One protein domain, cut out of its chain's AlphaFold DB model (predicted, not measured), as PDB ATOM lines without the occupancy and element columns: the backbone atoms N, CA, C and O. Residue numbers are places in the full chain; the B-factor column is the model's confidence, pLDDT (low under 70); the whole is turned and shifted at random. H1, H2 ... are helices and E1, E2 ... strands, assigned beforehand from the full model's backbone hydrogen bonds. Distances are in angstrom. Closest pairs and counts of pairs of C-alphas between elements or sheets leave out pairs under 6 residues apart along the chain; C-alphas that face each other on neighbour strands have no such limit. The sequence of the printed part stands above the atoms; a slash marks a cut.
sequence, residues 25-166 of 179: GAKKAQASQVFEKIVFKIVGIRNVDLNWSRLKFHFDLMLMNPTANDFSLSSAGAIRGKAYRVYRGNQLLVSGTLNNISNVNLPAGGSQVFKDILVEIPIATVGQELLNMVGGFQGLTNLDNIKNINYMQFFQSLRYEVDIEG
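AT A GLANCE: This is residues 25 to 166 of the 179 residues of an uncharacterized protein of Capnocytophaga canis (UniProt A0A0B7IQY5). A rod-like sandwich: two strongly twisted sheets of three strands, E1 E2 E5 and E4 E3 E6, stand partly face to face with their strands crossed at 56 degrees. Helix H1 lies at one end of the rod, and the short helices H2, H3, H4 and H5 gather toward the other. The printed part has 142 residues, with five named helices and six named strands in the order H1 E1 E2 E3 E4 E5 H2 H3 H4 H5 E6. Both sheets are antiparallel, and the class is mixed, helices and strands. The whole is loose, with a radius of gyration of the C-alphas of 17.9 A and spans of 58 by 23 by 23 A.

HOW THE PARTS SIT: H1, residues 25 to 35, is joined by a tight link to E1, residues 39 to 50, which bends by 64 degrees at residue 47. E1 and E2, residues 54 to 64, form an antiparallel hairpin at 159 degrees, with N 41 and O 62 2.9 A apart. E3, residues 79 to 88, and E4, residues 91 to 97, form another at 158 degrees, with N 86 and O 94 2.9 A apart. E5, residues 111 to 122, is antiparallel to E2 at 161 degrees, with N 57 and O 119 3.0 A apart. The closest C-alphas of E4 and E5 are those of Val 94 and Ile 121, 5.6 A apart. H2, residues 123 to 126, comes closest to E4 at the C-alphas of Leu 93 and Thr 125, 5.3 A apart. H3, residues 128 to 133, and H5, residues 151 to 156, are close but not clearly touching, with the C-alphas of Leu 130 and Phe 154 7.1 A apart. H4, residues 143 to 147, only grazes the sheet E1 E2 E5. E6, residues 158 to 166, is antiparallel to E3 at 162 degrees, with N 82 and O 163 2.9 A apart. H1 and E6 are near each other, with 5 pairs of C-alphas within 10 A. Every O i to N i+4 pair is within hydrogen-bond range in H3, H4 and H5, and 6 of 7 are in H1; H2 is too short for one.

IN THESE COORDINATES: H1 begins at C-alpha 25 (5.197, -17.108, 0.763) and is 15.1 A long. E1, E2 and E5 measure 30.1, 31.3 and 31.9 A; E3, E4 and E6 measure 27.5, 18.5 and 25.2 A. E6 ends at C-alpha 166 (-3.541, -19.891, -9.351).

THE WHOLE: The C-alphas of Ala 26 and Gln 138, the two farthest apart, are 59.0 A apart. The printed part has no cut. The links E2 to E3 and E4 to E5 are long. The mean pLDDT of the printed part is 74.7, and 38 residues are under 70, among them residues 25 to 36, 68 to 79 and 99 to 106.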
ATOM      1  N   GLY A  25       5.794 -16.015  -0.022       50.28
ATOM      2  CA  GLY A  25       5.197 -17.108   0.763       50.28
ATOM      3  C   GLY A  25       3.924 -16.829   1.577       50.28
ATOM      4  O   GLY A  25       3.176 -17.768   1.830       50.28
ATOM      5  N   ALA A  26       3.613 -15.584   1.954       48.75
ATOM      6  CA  ALA A  26       2.481 -15.309   2.855       48.75
ATOM      7  C   ALA A  26       1.110 -15.312   2.148       48.75
ATOM      8  O   ALA A  26       0.167 -15.949   2.611       48.75
ATOM      9  N   LYS A  27       0.999 -14.662   0.978       53.09
ATOM     10  CA  LYS A  27      -0.248 -14.659   0.186       53.09
ATOM     11  C   LYS A  27      -0.488 -16.003  -0.508       53.09
ATOM     12  O   LYS A  27      -1.636 -16.392  -0.695       53.09
ATOM     13  N   LYS A  28       0.586 -16.742  -0.820       56.41
ATOM     14  CA  LYS A  28       0.532 -18.100  -1.381       56.41
ATOM     15  C   LYS A  28      -0.110 -19.095  -0.413       56.41
ATOM     16  O   LYS A  28      -0.949 -19.879  -0.838       56.41
ATOM     17  N   ALA A  29       0.239 -19.040   0.874       60.12
ATOM     18  CA  ALA A  29      -0.324 -19.940   1.882       60.12
ATOM     19  C   ALA A  29      -1.832 -19.715   2.072       60.12
ATOM     20  O   ALA A  29      -2.608 -20.664   2.023       60.12
ATOM     21  N   GLN A  30      -2.259 -18.457   2.206       56.72
ATOM     22  CA  GLN A  30      -3.676 -18.118   2.359       56.72
ATOM     23  C   GLN A  30      -4.488 -18.457   1.098       56.72
ATOM     24  O   GLN A  30      -5.587 -18.996   1.191       56.72
ATOM     25  N   ALA A  31      -3.926 -18.208  -0.087       58.44
ATOM     26  CA  ALA A  31      -4.539 -18.586  -1.352       58.44
ATOM     27  C   ALA A  31      -4.639 -20.105  -1.539       58.44
ATOM     28  O   ALA A  31      -5.691 -20.580  -1.956       58.44
ATOM     29  N   SER A  32      -3.590 -20.861  -1.192       60.03
ATOM     30  CA  SER A  32      -3.604 -22.331  -1.205       60.03
ATOM     31  C   SER A  32      -4.692 -22.866  -0.281       60.03
ATOM     32  O   SER A  32      -5.485 -23.695  -0.703       60.03
ATOM     33  N   GLN A  33      -4.821 -22.317   0.930       63.88
ATOM     34  CA  GLN A  33      -5.851 -22.725   1.894       63.88
ATOM     35  C   GLN A  33      -7.285 -22.465   1.413       63.88
ATOM     36  O   GLN A  33      -8.200 -23.198   1.790       63.88
ATOM     37  N   VAL A  34      -7.506 -21.410   0.623       63.66
ATOM     38  CA  VAL A  34      -8.814 -21.140   0.011       63.66
ATOM     39  C   VAL A  34      -9.030 -22.054  -1.194       63.66
ATOM     40  O   VAL A  34     -10.079 -22.683  -1.276       63.66
ATOM     41  N   PHE A  35      -8.037 -22.203  -2.078       65.06
ATOM     42  CA  PHE A  35      -8.106 -23.080  -3.255       65.06
ATOM     43  C   PHE A  35      -8.295 -24.557  -2.903       65.06
ATOM     44  O   PHE A  35      -9.071 -25.240  -3.565       65.06
ATOM     45  N   GLU A  36      -7.668 -25.034  -1.830       65.75
ATOM     46  CA  GLU A  36      -7.883 -26.371  -1.261       65.75
ATOM     47  C   GLU A  36      -9.341 -26.622  -0.865       65.75
ATOM     48  O   GLU A  36      -9.803 -27.761  -0.865       65.75
ATOM     49  N   LYS A  37     -10.077 -25.556  -0.546       71.50
ATOM     50  CA  LYS A  37     -11.488 -25.611  -0.161       71.50
ATOM     51  C   LYS A  37     -12.430 -25.276  -1.314       71.50
ATOM     52  O   LYS A  37     -13.635 -25.453  -1.147       71.50
ATOM     53  N   ILE A  38     -11.925 -24.801  -2.457       71.88
ATOM     54  CA  ILE A  38     -12.762 -24.524  -3.626       71.88
ATOM     55  C   ILE A  38     -13.344 -25.841  -4.122       71.88
ATOM     56  O   ILE A  38     -12.632 -26.805  -4.397       71.88
ATOM     57  N   VAL A  39     -14.663 -25.860  -4.260       75.00
ATOM     58  CA  VAL A  39     -15.386 -27.007  -4.788       75.00
ATOM     59  C   VAL A  39     -15.520 -26.844  -6.290       75.00
ATOM     60  O   VAL A  39     -16.029 -25.836  -6.781       75.00
ATOM     61  N   PHE A  40     -15.081 -27.874  -7.000       74.56
ATOM     62  CA  PHE A  40     -15.220 -28.003  -8.437       74.56
ATOM     63  C   PHE A  40     -16.393 -28.922  -8.759       74.56
ATOM     64  O   PHE A  40     -16.512 -29.984  -8.144       74.56
ATOM     65  N   LYS A  41     -17.246 -28.522  -9.706       78.31
ATOM     66  CA  LYS A  41     -18.336 -29.365 -10.207       78.31
ATOM     67  C   LYS A  41     -18.519 -29.233 -11.706       78.31
ATOM     68  O   LYS A  41     -18.592 -28.117 -12.223       78.31
ATOM     69  N   ILE A  42     -18.708 -30.362 -12.378       79.12
ATOM     70  CA  ILE A  42     -19.301 -30.368 -13.718       79.12
ATOM     71  C   ILE A  42     -20.818 -30.285 -13.556       79.12
ATOM     72  O   ILE A  42     -21.437 -31.198 -13.013       79.12
ATOM     73  N   VAL A  43     -21.415 -29.169 -13.976       80.31
ATOM     74  CA  VAL A  43     -22.837 -28.862 -13.717       80.31
ATOM     75  C   VAL A  43     -23.748 -29.116 -14.909       80.31
ATOM     76  O   VAL A  43     -24.965 -29.124 -14.755       80.31
ATOM     77  N   GLY A  44     -23.181 -29.344 -16.090       78.62
ATOM     78  CA  GLY A  44     -23.968 -29.655 -17.272       78.62
ATOM     79  C   GLY A  44     -23.120 -30.173 -18.419       78.62
ATOM     80  O   GLY A  44     -21.939 -29.844 -18.531       78.62
ATOM     81  N   ILE A  45     -23.758 -30.969 -19.273       81.69
ATOM     82  CA  ILE A  45     -23.247 -31.393 -20.575       81.69
ATOM     83  C   ILE A  45     -24.264 -30.957 -21.620       81.69
ATOM     84  O   ILE A  45     -25.463 -31.181 -21.460       81.69
ATOM     85  N   ARG A  46     -23.794 -30.292 -22.671       83.25
ATOM     86  CA  ARG A  46     -24.622 -29.670 -23.705       83.25
ATOM     87  C   ARG A  46     -24.061 -29.971 -25.087       83.25
ATOM     88  O   ARG A  46     -22.868 -30.225 -25.243       83.25
ATOM     89  N   ASN A  47     -24.929 -29.885 -26.095       84.69
ATOM     90  CA  ASN A  47     -24.561 -29.984 -27.511       84.69
ATOM     91  C   ASN A  47     -23.699 -31.221 -27.812       84.69
ATOM     92  O   ASN A  47     -22.608 -31.097 -28.370       84.69
ATOM     93  N   VAL A  48     -24.173 -32.388 -27.369       84.69
ATOM     94  CA  VAL A  48     -23.528 -33.671 -27.648       84.69
ATOM     95  C   VAL A  48     -23.755 -34.003 -29.119       84.69
ATOM     96  O   VAL A  48     -24.892 -34.152 -29.559       84.69
ATOM     97  N   ASP A  49     -22.666 -34.093 -29.864       85.31
ATOM     98  CA  ASP A  49     -22.612 -34.471 -31.266       85.31
ATOM     99  C   ASP A  49     -21.704 -35.690 -31.399       85.31
ATOM    100  O   ASP A  49     -20.554 -35.685 -30.956       85.31
ATOM    101  N   LEU A  50     -22.228 -36.751 -31.994       83.19
ATOM    102  CA  LEU A  50     -21.513 -38.000 -32.180       83.19
ATOM    103  C   LEU A  50     -21.488 -38.341 -33.664       83.19
ATOM    104  O   LEU A  50     -22.530 -38.447 -34.303       83.19
ATOM    105  N   ASN A  51     -20.291 -38.568 -34.192       81.19
ATOM    106  CA  ASN A  51     -20.090 -39.061 -35.551       81.19
ATOM    107  C   ASN A  51     -19.003 -40.145 -35.568       81.19
ATOM    108  O   ASN A  51     -18.452 -40.508 -34.535       81.19
ATOM    109  N   TRP A  52     -18.683 -40.661 -36.755       79.31
ATOM    110  CA  TRP A  52     -17.702 -41.735 -36.948       79.31
ATOM    111  C   TRP A  52     -16.260 -41.362 -36.562       79.31
ATOM    112  O   TRP A  52     -15.441 -42.250 -36.335       79.31
ATOM    113  N   SER A  53     -15.936 -40.069 -36.485       84.62
ATOM    114  CA  SER A  53     -14.586 -39.573 -36.203       84.62
ATOM    115  C   SER A  53     -14.421 -39.136 -34.746       84.62
ATOM    116  O   SER A  53     -13.423 -39.474 -34.103       84.62
ATOM    117  N   ARG A  54     -15.411 -38.425 -34.194       87.44
ATOM    118  CA  ARG A  54     -15.348 -37.833 -32.852       87.44
ATOM    119  C   ARG A  54     -16.693 -37.813 -32.126       87.44
ATOM    120  O   ARG A  54     -17.752 -37.668 -32.735       87.44
ATOM    121  N   LEU A  55     -16.606 -37.871 -30.802       87.44
ATOM    122  CA  LEU A  55     -17.632 -37.448 -29.860       87.44
ATOM    123  C   LEU A  55     -17.295 -36.028 -29.407       87.44
ATOM    124  O   LEU A  55     -16.270 -35.793 -28.767       87.44
ATOM    125  N   LYS A  56     -18.165 -35.083 -29.723       90.19
ATOM    126  CA  LYS A  56     -18.033 -33.672 -29.386       90.19
ATOM    127  C   LYS A  56     -19.112 -33.286 -28.385       90.19
ATOM    128  O   LYS A  56     -20.270 -33.643 -28.553       90.19
ATOM    129  N   PHE A  57     -18.757 -32.545 -27.348       88.88
ATOM    130  CA  PHE A  57     -19.724 -31.998 -26.397       88.88
ATOM    131  C   PHE A  57     -19.164 -30.755 -25.712       88.88
ATOM    132  O   PHE A  57     -17.962 -30.495 -25.744       88.88
ATOM    133  N   HIS A  58     -20.048 -29.987 -25.089       88.31
ATOM    134  CA  HIS A  58     -19.682 -28.869 -24.232       88.31
ATOM    135  C   HIS A  58     -19.992 -29.237 -22.791       88.31
ATOM    136  O   HIS A  58     -21.052 -29.805 -22.528       88.31
ATOM    137  N   PHE A  59     -19.107 -28.904 -21.860       85.25
ATOM    138  CA  PHE A  59     -19.423 -28.993 -20.440       85.25
ATOM    139  C   PHE A  59     -19.370 -27.629 -19.765       85.25
ATOM    140  O   PHE A  59     -18.623 -26.734 -20.169       85.25
ATOM    141  N   ASP A  60     -20.170 -27.512 -18.711       85.25
ATOM    142  CA  ASP A  60     -20.199 -26.350 -17.838       85.25
ATOM    143  C   ASP A  60     -19.521 -26.692 -16.521       85.25
ATOM    144  O   ASP A  60     -19.807 -27.710 -15.886       85.25
ATOM    145  N   LEU A  61     -18.621 -25.813 -16.113       81.25
ATOM    146  CA  LEU A  61     -17.755 -25.981 -14.964       81.25
ATOM    147  C   LEU A  61     -18.104 -24.927 -13.930       81.25
ATOM    148  O   LEU A  61     -18.007 -23.735 -14.197       81.25
ATOM    149  N   MET A  62     -18.492 -25.357 -12.740       81.69
ATOM    150  CA  MET A  62     -18.745 -24.475 -11.613       81.69
ATOM    151  C   MET A  62     -17.581 -24.543 -10.632       81.69
ATOM    152  O   MET A  62     -17.215 -25.619 -10.156       81.69
ATOM    153  N   LEU A  63     -17.045 -23.374 -10.302       78.44
ATOM    154  CA  LEU A  63     -16.182 -23.171  -9.148       78.44
ATOM    155  C   LEU A  63     -17.013 -22.547  -8.038       78.44
ATOM    156  O   LEU A  63     -17.740 -21.584  -8.275       78.44
ATOM    157  N   MET A  64     -16.907 -23.083  -6.830       78.00
ATOM    158  CA  MET A  64     -17.598 -22.563  -5.657       78.00
ATOM    159  C   MET A  64     -16.590 -22.327  -4.539       78.00
ATOM    160  O   MET A  64     -15.796 -23.214  -4.229       78.00
ATOM    161  N   ASN A  65     -16.638 -21.146  -3.926       74.94
ATOM    162  CA  ASN A  65     -15.883 -20.814  -2.725       74.94
ATOM    163  C   ASN A  65     -16.795 -21.021  -1.503       74.94
ATOM    164  O   ASN A  65     -17.552 -20.120  -1.157       74.94
ATOM    165  N   PRO A  66     -16.751 -22.178  -0.819       72.19
ATOM    166  CA  PRO A  66     -17.581 -22.414   0.362       72.19
ATOM    167  C   PRO A  66     -17.062 -21.695   1.618       72.19
ATOM    168  O   PRO A  66     -17.620 -21.876   2.697       72.19
ATOM    169  N   THR A  67     -15.958 -20.948   1.530       70.19
ATOM    170  CA  THR A  67     -15.358 -20.297   2.697       70.19
ATOM    171  C   THR A  67     -16.053 -18.974   3.014       70.19
ATOM    172  O   THR A  67     -16.622 -18.328   2.138       70.19
ATOM    173  N   ALA A  68     -15.974 -18.557   4.280       65.25
ATOM    174  CA  ALA A  68     -16.469 -17.261   4.749       65.25
ATOM    175  C   ALA A  68     -15.535 -16.085   4.394       65.25
ATOM    176  O   ALA A  68     -15.806 -14.952   4.776       65.25
ATOM    177  N   ASN A  69     -14.425 -16.356   3.702       63.66
ATOM    178  CA  ASN A  69     -13.454 -15.342   3.322       63.66
ATOM    179  C   ASN A  69     -13.704 -14.913   1.881       63.66
ATOM    180  O   ASN A  69     -13.741 -15.755   0.972       63.66
ATOM    181  N   ASP A  70     -13.846 -13.604   1.681       58.56
ATOM    182  CA  ASP A  70     -13.974 -13.043   0.347       58.56
ATOM    183  C   ASP A  70     -12.702 -13.319  -0.435       58.56
ATOM    184  O   ASP A  70     -11.596 -12.940  -0.042       58.56
ATOM    185  N   PHE A  71     -12.868 -13.991  -1.567       58.25
ATOM    186  CA  PHE A  71     -11.797 -14.196  -2.516       58.25
ATOM    187  C   PHE A  71     -12.033 -13.260  -3.713       58.25
ATOM    188  O   PHE A  71     -12.428 -13.643  -4.811       58.25
ATOM    189  N   SER A  72     -11.814 -11.970  -3.456       47.88
ATOM    190  CA  SER A  72     -11.905 -10.872  -4.424       47.88
ATOM    191  C   SER A  72     -10.516 -10.368  -4.815       47.88
ATOM    192  O   SER A  72     -10.269  -9.168  -4.916       47.88
ATOM    193  N   LEU A  73      -9.551 -11.267  -5.039       45.62
ATOM    194  CA  LEU A  73      -8.359 -10.817  -5.746       45.62
ATOM    195  C   LEU A  73      -8.799 -10.533  -7.178       45.62
ATOM    196  O   LEU A  73      -9.127 -11.471  -7.901       45.62
ATOM    197  N   SER A  74      -8.819  -9.254  -7.574       39.44
ATOM    198  CA  SER A  74      -8.955  -8.871  -8.976       39.44
ATOM    199  C   SER A  74      -7.947  -9.710  -9.751       39.44
ATOM    200  O   SER A  74      -6.731  -9.552  -9.606       39.44
ATOM    201  N   SER A  75      -8.450 -10.686 -10.483       46.47
ATOM    202  CA  SER A  75      -7.683 -11.724 -11.141       46.47
ATOM    203  C   SER A  75      -7.078 -11.147 -12.408       46.47
ATOM    204  O   SER A  75      -7.401 -11.580 -13.503       46.47
ATOM    205  N   ALA A  76      -6.170 -10.180 -12.242       46.34
ATOM    206  CA  ALA A  76      -5.314  -9.593 -13.268       46.34
ATOM    207  C   ALA A  76      -4.348 -10.654 -13.843       46.34
ATOM    208  O   ALA A  76      -3.132 -10.537 -13.753       46.34
ATOM    209  N   GLY A  77      -4.891 -11.762 -14.347       53.16
ATOM    210  CA  GLY A  77      -4.175 -12.965 -14.758       53.16
ATOM    211  C   GLY A  77      -3.797 -13.934 -13.632       53.16
ATOM    212  O   GLY A  77      -3.175 -14.946 -13.930       53.16
ATOM    213  N   ALA A  78      -4.161 -13.676 -12.367       59.25
ATOM    214  CA  ALA A  78      -3.729 -14.508 -11.235       59.25
ATOM    215  C   ALA A  78      -4.346 -15.918 -11.208       59.25
ATOM    216  O   ALA A  78      -3.753 -16.809 -10.603       59.25
ATOM    217  N   ILE A  79      -5.515 -16.102 -11.839       65.75
ATOM    218  CA  ILE A  79      -6.184 -17.398 -11.995       65.75
ATOM    219  C   ILE A  79      -6.487 -17.629 -13.467       65.75
ATOM    220  O   ILE A  79      -7.121 -16.785 -14.108       65.75
ATOM    221  N   ARG A  80      -6.034 -18.765 -13.994       73.12
ATOM    222  CA  ARG A  80      -6.171 -19.130 -15.404       73.12
ATOM    223  C   ARG A  80      -6.468 -20.614 -15.544       73.12
ATOM    224  O   ARG A  80      -5.864 -21.439 -14.863       73.12
ATOM    225  N   GLY A  81      -7.360 -20.966 -16.459       77.06
ATOM    226  CA  GLY A  81      -7.454 -22.348 -16.923       77.06
ATOM    227  C   GLY A  81      -6.185 -22.714 -17.685       77.06
ATOM    228  O   GLY A  81      -5.695 -21.928 -18.494       77.06
ATOM    229  N   LYS A  82      -5.625 -23.894 -17.415       80.56
ATOM    230  CA  LYS A  82      -4.480 -24.414 -18.176       80.56
ATOM    231  C   LYS A  82      -4.929 -25.506 -19.119       80.56
ATOM    232  O   LYS A  82      -4.807 -25.369 -20.335       80.56
ATOM    233  N   ALA A  83      -5.472 -26.574 -18.554       85.00
ATOM    234  CA  ALA A  83      -5.801 -27.761 -19.310       85.00
ATOM    235  C   ALA A  83      -6.973 -28.510 -18.694       85.00
ATOM    236  O   ALA A  83      -7.238 -28.412 -17.498       85.00
ATOM    237  N   TYR A  84      -7.652 -29.288 -19.524       87.25
ATOM    238  CA  TYR A  84      -8.578 -30.313 -19.081       87.25
ATOM    239  C   TYR A  84      -8.089 -31.673 -19.566       87.25
ATOM    240  O   TYR A  84      -7.384 -31.784 -20.573       87.25
ATOM    241  N   ARG A  85      -8.483 -32.717 -18.850       89.12
ATOM    242  CA  ARG A  85      -8.241 -34.110 -19.207       89.12
ATOM    243  C   ARG A  85      -9.490 -34.909 -18.894       89.12
ATOM    244  O   ARG A  85     -10.101 -34.728 -17.844       89.12
ATOM    245  N   VAL A  86      -9.858 -35.803 -19.794       87.75
ATOM    246  CA  VAL A  86     -10.990 -36.705 -19.599       87.75
ATOM    247  C   VAL A  86     -10.458 -38.122 -19.608       87.75
ATOM    248  O   VAL A  86      -9.776 -38.538 -20.546       87.75
ATOM    249  N   TYR A  87     -10.762 -38.853 -18.548       86.62
ATOM    250  CA  TYR A  87     -10.328 -40.220 -18.337       86.62
ATOM    251  C   TYR A  87     -11.520 -41.158 -18.265       86.62
ATOM    252  O   TYR A  87     -12.604 -40.797 -17.805       86.62
ATOM    253  N   ARG A  88     -11.263 -42.410 -18.618       84.75
ATOM    254  CA  ARG A  88     -12.116 -43.550 -18.310       84.75
ATOM    255  C   ARG A  88     -11.269 -44.573 -17.566       84.75
ATOM    256  O   ARG A  88     -10.327 -45.131 -18.125       84.75
ATOM    257  N   GLY A  89     -11.550 -44.763 -16.279       82.94
ATOM    258  CA  GLY A  89     -10.650 -45.502 -15.391       82.94
ATOM    259  C   GLY A  89      -9.239 -44.891 -15.395       82.94
ATOM    260  O   GLY A  89      -9.046 -43.756 -14.950       82.94
ATOM    261  N   ASN A  90      -8.266 -45.632 -15.933       83.69
ATOM    262  CA  ASN A  90      -6.873 -45.190 -16.072       83.69
ATOM    263  C   ASN A  90      -6.508 -44.738 -17.497       83.69
ATOM    264  O   ASN A  90      -5.406 -44.234 -17.706       83.69
ATOM    265  N   GLN A  91      -7.410 -44.891 -18.467       84.12
ATOM    266  CA  GLN A  91      -7.166 -44.506 -19.853       84.12
ATOM    267  C   GLN A  91      -7.487 -43.025 -20.063       84.12
ATOM    268  O   GLN A  91      -8.591 -42.572 -19.754       84.12
ATOM    269  N   LEU A  92      -6.531 -42.269 -20.609       85.94
ATOM    270  CA  LEU A  92      -6.760 -40.902 -21.072       85.94
ATOM    271  C   LEU A  92      -7.535 -40.948 -22.396       85.94
ATOM    272  O   LEU A  92      -7.062 -41.535 -23.368       85.94
ATOM    273  N   LEU A  93      -8.715 -40.333 -22.429       86.19
ATOM    274  CA  LEU A  93      -9.544 -40.242 -23.632       86.19
ATOM    275  C   LEU A  93      -9.180 -39.024 -24.479       86.19
ATOM    276  O   LEU A  93      -9.110 -39.119 -25.703       86.19
ATOM    277  N   VAL A  94      -8.970 -37.884 -23.816       89.00
ATOM    278  CA  VAL A  94      -8.584 -36.613 -24.438       89.00
ATOM    279  C   VAL A  94      -7.966 -35.683 -23.398       89.00
ATOM    280  O   VAL A  94      -8.317 -35.723 -22.216       89.00
ATOM    281  N   SER A  95      -7.082 -34.804 -23.855       89.12
ATOM    282  CA  SER A  95      -6.677 -33.601 -23.139       89.12
ATOM    283  C   SER A  95      -6.759 -32.386 -24.060       89.12
ATOM    284  O   SER A  95      -6.644 -32.505 -25.279       89.12
ATOM    285  N   GLY A  96      -6.964 -31.212 -23.478       85.25
ATOM    286  CA  GLY A  96      -7.019 -29.954 -24.215       85.25
ATOM    287  C   GLY A  96      -6.684 -28.768 -23.326       85.25
ATOM    288  O   GLY A  96      -6.466 -28.924 -22.125       85.25
ATOM    289  N   THR A  97      -6.621 -27.576 -23.915       83.12
ATOM    290  CA  THR A  97      -6.315 -26.332 -23.199       83.12
ATOM    291  C   THR A  97      -7.587 -25.606 -22.769       83.12
ATOM    292  O   THR A  97      -8.610 -25.644 -23.452       83.12
ATOM    293  N   LEU A  98      -7.534 -24.942 -21.614       79.19
ATOM    294  CA  LEU A  98      -8.649 -24.161 -21.068       79.19
ATOM    295  C   LEU A  98      -8.393 -22.667 -21.243       79.19
ATOM    296  O   LEU A  98      -8.021 -21.974 -20.304       79.19
ATOM    297  N   ASN A  99      -8.631 -22.155 -22.447       67.31
ATOM    298  CA  ASN A  99      -8.328 -20.756 -22.768       67.31
ATOM    299  C   ASN A  99      -9.395 -19.765 -22.263       67.31
ATOM    300  O   ASN A  99      -9.146 -18.564 -22.203       67.31
ATOM    301  N   ASN A 100     -10.574 -20.264 -21.877       64.88
ATOM    302  CA  ASN A 100     -11.756 -19.438 -21.601       64.88
ATOM    303  C   ASN A 100     -11.881 -19.049 -20.120       64.88
ATOM    304  O   ASN A 100     -12.708 -18.216 -19.756       64.88
ATOM    305  N   ILE A 101     -11.069 -19.654 -19.249       69.31
ATOM    306  CA  ILE A 101     -11.067 -19.365 -17.815       69.31
ATOM    307  C   ILE A 101     -10.032 -18.269 -17.580       69.31
ATOM    308  O   ILE A 101      -8.846 -18.535 -17.380       69.31
ATOM    309  N   SER A 102     -10.488 -17.024 -17.647       64.50
ATOM    310  CA  SER A 102      -9.721 -15.834 -17.284       64.50
ATOM    311  C   SER A 102     -10.583 -14.934 -16.403       64.50
ATOM    312  O   SER A 102     -11.808 -15.022 -16.446       64.50
ATOM    313  N   ASN A 103      -9.951 -14.095 -15.583       61.84
ATOM    314  CA  ASN A 103     -10.639 -13.140 -14.712       61.84
ATOM    315  C   ASN A 103     -11.684 -13.789 -13.770       61.84
ATOM    316  O   ASN A 103     -12.830 -13.350 -13.674       61.84
ATOM    317  N   VAL A 104     -11.286 -14.860 -13.076       65.75
ATOM    318  CA  VAL A 104     -12.121 -15.551 -12.078       65.75
ATOM    319  C   VAL A 104     -12.398 -14.632 -10.884       65.75
ATOM    320  O   VAL A 104     -11.452 -14.113 -10.287       65.75
ATOM    321  N   ASN A 105     -13.668 -14.445 -10.524       66.00
ATOM    322  CA  ASN A 105     -14.105 -13.700  -9.342       66.00
ATOM    323  C   ASN A 105     -14.979 -14.615  -8.473       66.00
ATOM    324  O   ASN A 105     -16.053 -15.035  -8.904       66.00
ATOM    325  N   LEU A 106     -14.516 -14.937  -7.264       69.62
ATOM    326  CA  LEU A 106     -15.152 -15.918  -6.378       69.62
ATOM    327  C   LEU A 106     -15.359 -15.324  -4.970       69.62
ATOM    328  O   LEU A 106     -14.560 -15.587  -4.074       69.62
ATOM    329  N   PRO A 107     -16.425 -14.537  -4.733       70.38
ATOM    330  CA  PRO A 107     -16.700 -13.975  -3.404       70.38
ATOM    331  C   PRO A 107     -16.948 -15.070  -2.349       70.38
ATOM    332  O   PRO A 107     -17.141 -16.240  -2.698       70.38
ATOM    333  N   ALA A 108     -16.930 -14.718  -1.058       70.00
ATOM    334  CA  ALA A 108     -17.228 -15.663   0.024       70.00
ATOM    335  C   ALA A 108     -18.606 -16.302  -0.180       70.00
ATOM    336  O   ALA A 108     -19.580 -15.612  -0.482       70.00
ATOM    337  N   GLY A 109     -18.696 -17.625  -0.048       72.12
ATOM    338  CA  GLY A 109     -19.930 -18.378  -0.310       72.12
ATOM    339  C   GLY A 109     -20.418 -18.338  -1.768       72.12
ATOM    340  O   GLY A 109     -21.467 -18.905  -2.074       72.12
ATOM    341  N   GLY A 110     -19.694 -17.669  -2.668       76.50
ATOM    342  CA  GLY A 110     -20.083 -17.459  -4.054       76.50
ATOM    343  C   GLY A 110     -19.702 -18.611  -4.976       76.50
ATOM    344  O   GLY A 110     -18.886 -19.479  -4.651       76.50
ATOM    345  N   SER A 111     -20.270 -18.589  -6.178       80.62
ATOM    346  CA  SER A 111     -19.904 -19.500  -7.256       80.62
ATOM    347  C   SER A 111     -19.798 -18.773  -8.590       80.62
ATOM    348  O   SER A 111     -20.450 -17.756  -8.828       80.62
ATOM    349  N   GLN A 112     -18.963 -19.313  -9.470       79.88
ATOM    350  CA  GLN A 112     -18.817 -18.856 -10.842       79.88
ATOM    351  C   GLN A 112     -18.892 -20.057 -11.779       79.88
ATOM    352  O   GLN A 112     -18.256 -21.084 -11.539       79.88
ATOM    353  N   VAL A 113     -19.672 -19.919 -12.852       81.81
ATOM    354  CA  VAL A 113     -19.829 -20.955 -13.877       81.81
ATOM    355  C   VAL A 113     -19.103 -20.533 -15.147       81.81
ATOM    356  O   VAL A 113     -19.413 -19.498 -15.733       81.81
ATOM    357  N   PHE A 114     -18.170 -21.369 -15.584       81.31
ATOM    358  CA  PHE A 114     -17.506 -21.299 -16.876       81.31
ATOM    359  C   PHE A 114     -18.263 -22.199 -17.836       81.31
ATOM    360  O   PHE A 114     -18.345 -23.411 -17.637       81.31
ATOM    361  N   LYS A 115     -18.862 -21.580 -18.845       82.94
ATOM    362  CA  LYS A 115     -19.713 -22.262 -19.811       82.94
ATOM    363  C   LYS A 115     -18.951 -22.597 -21.081       82.94
ATOM    364  O   LYS A 115     -17.943 -21.965 -21.397       82.94
ATOM    365  N   ASP A 116     -19.496 -23.561 -21.813       81.88
ATOM    366  CA  ASP A 116     -19.129 -23.847 -23.201       81.88
ATOM    367  C   ASP A 116     -17.673 -24.312 -23.369       81.88
ATOM    368  O   ASP A 116     -16.996 -23.976 -24.344       81.88
ATOM    369  N   ILE A 117     -17.178 -25.126 -22.431       84.19
ATOM    370  CA  ILE A 117     -15.876 -25.773 -22.595       84.19
ATOM    371  C   ILE A 117     -16.038 -26.923 -23.589       84.19
ATOM    372  O   ILE A 117     -16.646 -27.947 -23.276       84.19
ATOM    373  N   LEU A 118     -15.505 -26.728 -24.796       87.56
ATOM    374  CA  LEU A 118     -15.547 -27.699 -25.883       87.56
ATOM    375  C   LEU A 118     -14.593 -28.870 -25.621       87.56
ATOM    376  O   LEU A 118     -13.387 -28.684 -25.434       87.56
ATOM    377  N   VAL A 119     -15.140 -30.080 -25.695       87.94
ATOM    378  CA  VAL A 119     -14.401 -31.341 -25.646       87.94
ATOM    379  C   VAL A 119     -14.660 -32.128 -26.915       87.94
ATOM    380  O   VAL A 119     -15.812 -32.351 -27.290       87.94
ATOM    381  N   GLU A 120     -13.584 -32.586 -27.548       90.12
ATOM    382  CA  GLU A 120     -13.639 -33.472 -28.709       90.12
ATOM    383  C   GLU A 120     -12.845 -34.746 -28.420       90.12
ATOM    384  O   GLU A 120     -11.618 -34.737 -28.393       90.12
ATOM    385  N   ILE A 121     -13.550 -35.851 -28.183       87.81
ATOM    386  CA  ILE A 121     -12.954 -37.166 -27.949       87.81
ATOM    387  C   ILE A 121     -12.933 -37.936 -29.273       87.81
ATOM    388  O   ILE A 121     -14.002 -38.181 -29.837       87.81
ATOM    389  N   PRO A 122     -11.766 -38.360 -29.782       87.06
ATOM    390  CA  PRO A 122     -11.711 -39.238 -30.947       87.06
ATOM    391  C   PRO A 122     -12.444 -40.554 -30.665       87.06
ATOM    392  O   PRO A 122     -12.197 -41.180 -29.638       87.06
ATOM    393  N   ILE A 123     -13.298 -41.039 -31.573       83.56
ATOM    394  CA  ILE A 123     -14.044 -42.300 -31.351       83.56
ATOM    395  C   ILE A 123     -13.117 -43.485 -31.088       83.56
ATOM    396  O   ILE A 123     -13.437 -44.351 -30.274       83.56
ATOM    397  N   ALA A 124     -11.933 -43.474 -31.701       81.19
ATOM    398  CA  ALA A 124     -10.890 -44.463 -31.465       81.19
ATOM    399  C   ALA A 124     -10.479 -44.580 -29.982       81.19
ATOM    400  O   ALA A 124     -10.062 -45.655 -29.556       81.19
ATOM    401  N   THR A 125     -10.601 -43.510 -29.185       81.00
ATOM    402  CA  THR A 125     -10.229 -43.521 -27.761       81.00
ATOM    403  C   THR A 125     -11.401 -43.825 -26.836       81.00
ATOM    404  O   THR A 125     -11.174 -44.362 -25.756       81.00
ATOM    405  N   VAL A 126     -12.647 -43.555 -27.252       75.56
ATOM    406  CA  VAL A 126     -13.863 -43.751 -26.433       75.56
ATOM    407  C   VAL A 126     -14.066 -45.223 -26.018       75.56
ATOM    408  O   VAL A 126     -14.653 -45.513 -24.968       75.56
ATOM    409  N   GLY A 127     -13.504 -46.156 -26.788       73.75
ATOM    410  CA  GLY A 127     -13.477 -47.582 -26.484       73.75
ATOM    411  C   GLY A 127     -14.765 -48.316 -26.864       73.75
ATOM    412  O   GLY A 127     -15.736 -47.734 -27.349       73.75
ATOM    413  N   GLN A 128     -14.765 -49.631 -26.638       71.81
ATOM    414  CA  GLN A 128     -15.771 -50.537 -27.195       71.81
ATOM    415  C   GLN A 128     -17.176 -50.343 -26.610       71.81
ATOM    416  O   GLN A 128     -18.155 -50.651 -27.265       71.81
ATOM    417  N   GLU A 129     -17.308 -49.808 -25.399       70.56
ATOM    418  CA  GLU A 129     -18.602 -49.682 -24.723       70.56
ATOM    419  C   GLU A 129     -19.523 -48.635 -25.369       70.56
ATOM    420  O   GLU A 129     -20.679 -48.942 -25.636       70.56
ATOM    421  N   LEU A 130     -19.019 -47.434 -25.695       74.81
ATOM    422  CA  LEU A 130     -19.827 -46.441 -26.416       74.81
ATOM    423  C   LEU A 130     -20.093 -46.908 -27.849       74.81
ATOM    424  O   LEU A 130     -21.197 -46.724 -28.350       74.81
ATOM    425  N   LEU A 131     -19.113 -47.572 -28.478       77.06
ATOM    426  CA  LEU A 131     -19.313 -48.240 -29.763       77.06
ATOM    427  C   LEU A 131     -20.417 -49.302 -29.675       77.06
ATOM    428  O   LEU A 131     -21.257 -49.374 -30.556       77.06
ATOM    429  N   ASN A 132     -20.484 -50.087 -28.605       75.25
ATOM    430  CA  ASN A 132     -21.524 -51.095 -28.422       75.25
ATOM    431  C   ASN A 132     -22.890 -50.455 -28.130       75.25
ATOM    432  O   ASN A 132     -23.890 -50.925 -28.662       75.25
ATOM    433  N   MET A 133     -22.935 -49.359 -27.360       73.75
ATOM    434  CA  MET A 133     -24.162 -48.585 -27.110       73.75
ATOM    435  C   MET A 133     -24.768 -48.030 -28.401       73.75
ATOM    436  O   MET A 133     -25.987 -47.951 -28.513       73.75
ATOM    437  N   VAL A 134     -23.928 -47.669 -29.377       74.88
ATOM    438  CA  VAL A 134     -24.389 -47.161 -30.677       74.88
ATOM    439  C   VAL A 134     -24.651 -48.267 -31.699       74.88
ATOM    440  O   VAL A 134     -25.111 -47.945 -32.781       74.88
ATOM    441  N   GLY A 135     -24.386 -49.549 -31.408       75.69
ATOM    442  CA  GLY A 135     -24.521 -50.642 -32.388       75.69
ATOM    443  C   GLY A 135     -23.319 -50.801 -33.336       75.69
ATOM    444  O   GLY A 135     -23.455 -51.248 -34.472       75.69
ATOM    445  N   GLY A 136     -22.128 -50.421 -32.882       77.25
ATOM    446  CA  GLY A 136     -20.864 -50.459 -33.617       77.25
ATOM    447  C   GLY A 136     -20.686 -49.287 -34.584       77.25
ATOM    448  O   GLY A 136     -21.479 -48.349 -34.626       77.25
ATOM    449  N   PHE A 137     -19.645 -49.348 -35.419       75.19
ATOM    450  CA  PHE A 137     -19.388 -48.318 -36.438       75.19
ATOM    451  C   PHE A 137     -20.553 -48.142 -37.425       75.19
ATOM    452  O   PHE A 137     -20.765 -47.043 -37.926       75.19
ATOM    453  N   GLN A 138     -21.333 -49.200 -37.670       74.75
ATOM    454  CA  GLN A 138     -22.529 -49.142 -38.515       74.75
ATOM    455  C   GLN A 138     -23.651 -48.310 -37.889       74.75
ATOM    456  O   GLN A 138     -24.413 -47.673 -38.603       74.75
ATOM    457  N   GLY A 139     -23.757 -48.265 -36.564       73.00
ATOM    458  CA  GLY A 139     -24.758 -47.427 -35.919       73.00
ATOM    459  C   GLY A 139     -24.348 -45.961 -35.770       73.00
ATOM    460  O   GLY A 139     -25.213 -45.119 -35.556       73.00
ATOM    461  N   LEU A 140     -23.071 -45.622 -36.004       71.12
ATOM    462  CA  LEU A 140     -22.610 -44.231 -36.134       71.12
ATOM    463  C   LEU A 140     -23.067 -43.560 -37.441       71.12
ATOM    464  O   LEU A 140     -23.001 -42.338 -37.550       71.12
ATOM    465  N   THR A 141     -23.515 -44.328 -38.439       74.50
ATOM    466  CA  THR A 141     -24.100 -43.785 -39.678       74.50
ATOM    467  C   THR A 141     -25.624 -43.676 -39.608       74.50
ATOM    468  O   THR A 141     -26.226 -43.008 -40.446       74.50
ATOM    469  N   ASN A 142     -26.253 -44.281 -38.593       73.19
ATOM    470  CA  ASN A 142     -27.695 -44.248 -38.388       73.19
ATOM    471  C   ASN A 142     -28.066 -43.221 -37.302       73.19
ATOM    472  O   ASN A 142     -27.989 -43.492 -36.102       73.19
ATOM    473  N   LEU A 143     -28.494 -42.035 -37.741       65.12
ATOM    474  CA  LEU A 143     -28.846 -40.902 -36.876       65.12
ATOM    475  C   LEU A 143     -29.944 -41.229 -35.849       65.12
ATOM    476  O   LEU A 143     -29.967 -40.621 -34.779       65.12
ATOM    477  N   ASP A 144     -30.825 -42.185 -36.141       70.00
ATOM    478  CA  ASP A 144     -31.915 -42.561 -35.234       70.00
ATOM    479  C   ASP A 144     -31.427 -43.436 -34.073       70.00
ATOM    480  O   ASP A 144     -31.944 -43.330 -32.961       70.00
ATOM    481  N   ASN A 145     -30.374 -44.231 -34.283       66.12
ATOM    482  CA  ASN A 145     -29.724 -44.972 -33.200       66.12
ATOM    483  C   ASN A 145     -29.000 -44.013 -32.254       66.12
ATOM    484  O   ASN A 145     -29.132 -44.134 -31.043       66.12
ATOM    485  N   ILE A 146     -28.303 -43.017 -32.801       65.38
ATOM    486  CA  ILE A 146     -27.560 -42.004 -32.036       65.38
ATOM    487  C   ILE A 146     -28.503 -41.204 -31.124       65.38
ATOM    488  O   ILE A 146     -28.241 -41.040 -29.937       65.38
ATOM    489  N   LYS A 147     -29.655 -40.756 -31.633       67.50
ATOM    490  CA  LYS A 147     -30.607 -39.941 -30.855       67.50
ATOM    491  C   LYS A 147     -31.213 -40.655 -29.643       67.50
ATOM    492  O   LYS A 147     -31.631 -39.981 -28.706       67.50
ATOM    493  N   ASN A 148     -31.262 -41.986 -29.656       65.38
ATOM    494  CA  ASN A 148     -31.915 -42.787 -28.617       65.38
ATOM    495  C   ASN A 148     -30.953 -43.309 -27.538       65.38
ATOM    496  O   ASN A 148     -31.372 -44.025 -26.627       65.38
ATOM    497  N   ILE A 149     -29.665 -42.968 -27.612       70.69
ATOM    498  CA  ILE A 149     -28.669 -43.463 -26.662       70.69
ATOM    499  C   ILE A 149     -28.709 -42.658 -25.375       70.69
ATOM    500  O   ILE A 149     -28.682 -41.427 -25.362       70.69
ATOM    501  N   ASN A 150     -28.696 -43.381 -24.258       71.19
ATOM    502  CA  ASN A 150     -28.551 -42.779 -22.947       71.19
ATOM    503  C   ASN A 150     -27.080 -42.427 -22.677       71.19
ATOM    504  O   ASN A 150     -26.368 -43.115 -21.942       71.19
ATOM    505  N   TYR A 151     -26.625 -41.324 -23.271       74.75
ATOM    506  CA  TYR A 151     -25.265 -40.815 -23.095       74.75
ATOM    507  C   TYR A 151     -24.939 -40.426 -21.649       74.75
ATOM    508  O   TYR A 151     -23.765 -40.296 -21.305       74.75
ATOM    509  N   MET A 152     -25.944 -40.267 -20.781       75.38
ATOM    510  CA  MET A 152     -25.720 -39.868 -19.392       75.38
ATOM    511  C   MET A 152     -24.909 -40.902 -18.620       75.38
ATOM    512  O   MET A 152     -23.968 -40.522 -17.929       75.38
ATOM    513  N   GLN A 153     -25.194 -42.196 -18.791       76.31
ATOM    514  CA  GLN A 153     -24.416 -43.256 -18.133       76.31
ATOM    515  C   GLN A 153     -22.956 -43.243 -18.591       76.31
ATOM    516  O   GLN A 153     -22.035 -43.369 -17.781       76.31
ATOM    517  N   PHE A 154     -22.738 -43.018 -19.890       80.12
ATOM    518  CA  PHE A 154     -21.399 -42.877 -20.441       80.12
ATOM    519  C   PHE A 154     -20.661 -41.703 -19.791       80.12
ATOM    520  O   PHE A 154     -19.563 -41.893 -19.271       80.12
ATOM    521  N   PHE A 155     -21.256 -40.511 -19.748       82.31
ATOM    522  CA  PHE A 155     -20.603 -39.336 -19.169       82.31
ATOM    523  C   PHE A 155     -20.383 -39.440 -17.654       82.31
ATOM    524  O   PHE A 155     -19.348 -38.995 -17.162       82.31
ATOM    525  N   GLN A 156     -21.298 -40.075 -16.919       82.38
ATOM    526  CA  GLN A 156     -21.132 -40.366 -15.489       82.38
ATOM    527  C   GLN A 156     -19.946 -41.314 -15.229       82.38
ATOM    528  O   GLN A 156     -19.276 -41.197 -14.201       82.38
ATOM    529  N   SER A 157     -19.629 -42.211 -16.174       81.50
ATOM    530  CA  SER A 157     -18.449 -43.093 -16.085       81.50
ATOM    531  C   SER A 157     -17.110 -42.363 -16.263       81.50
ATOM    532  O   SER A 157     -16.057 -42.907 -15.919       81.50
ATOM    533  N   LEU A 158     -17.122 -41.144 -16.811       84.75
ATOM    534  CA  LEU A 158     -15.904 -40.393 -17.097       84.75
ATOM    535  C   LEU A 158     -15.416 -39.629 -15.865       84.75
ATOM    536  O   LEU A 158     -16.199 -39.035 -15.119       84.75
ATOM    537  N   ARG A 159     -14.094 -39.615 -15.683       86.06
ATOM    538  CA  ARG A 159     -13.403 -38.752 -14.722       86.06
ATOM    539  C   ARG A 159     -12.862 -37.536 -15.458       86.06
ATOM    540  O   ARG A 159     -12.040 -37.667 -16.362       86.06
ATOM    541  N   TYR A 160     -13.288 -36.361 -15.030       84.12
ATOM    542  CA  TYR A 160     -12.845 -35.082 -15.554       84.12
ATOM    543  C   TYR A 160     -11.794 -34.520 -14.614       84.12
ATOM    544  O   TYR A 160     -12.004 -34.438 -13.404       84.12
ATOM    545  N   GLU A 161     -10.656 -34.143 -15.173       85.12
ATOM    546  CA  GLU A 161      -9.629 -33.401 -14.465       85.12
ATOM    547  C   GLU A 161      -9.444 -32.042 -15.122       85.12
ATOM    548  O   GLU A 161      -9.403 -31.935 -16.349       85.12
ATOM    549  N   VAL A 162      -9.332 -31.000 -14.310       80.81
ATOM    550  CA  VAL A 162      -9.117 -29.634 -14.776       80.81
ATOM    551  C   VAL A 162      -7.990 -29.002 -13.984       80.81
ATOM    552  O   VAL A 162      -8.039 -28.925 -12.760       80.81
ATOM    553  N   ASP A 163      -6.983 -28.534 -14.707       79.50
ATOM    554  CA  ASP A 163      -5.860 -27.795 -14.166       79.50
ATOM    555  C   ASP A 163      -6.183 -26.302 -14.187       79.50
ATOM    556  O   ASP A 163      -6.379 -25.694 -15.251       79.50
ATOM    557  N   ILE A 164      -6.179 -25.698 -13.007       75.75
ATOM    558  CA  ILE A 164      -6.308 -24.258 -12.830       75.75
ATOM    559  C   ILE A 164      -4.994 -23.751 -12.259       75.75
ATOM    560  O   ILE A 164      -4.562 -24.159 -11.186       75.75
ATOM    561  N   GLU A 165      -4.351 -22.849 -12.981       73.06
ATOM    562  CA  GLU A 165      -3.230 -22.092 -12.455       73.06
ATOM    563  C   GLU A 165      -3.766 -20.984 -11.556       73.06
ATOM    564  O   GLU A 165      -4.592 -20.182 -11.985       73.06
ATOM    565  N   GLY A 166      -3.283 -20.941 -10.321       68.19
ATOM    566  CA  GLY A 166      -3.541 -19.891  -9.351       68.19
ATOM    567  C   GLY A 166      -2.256 -19.568  -8.597       68.19
ATOM    568  O   GLY A 166      -1.617 -20.467  -8.057       68.19
TER     569      GLY A 166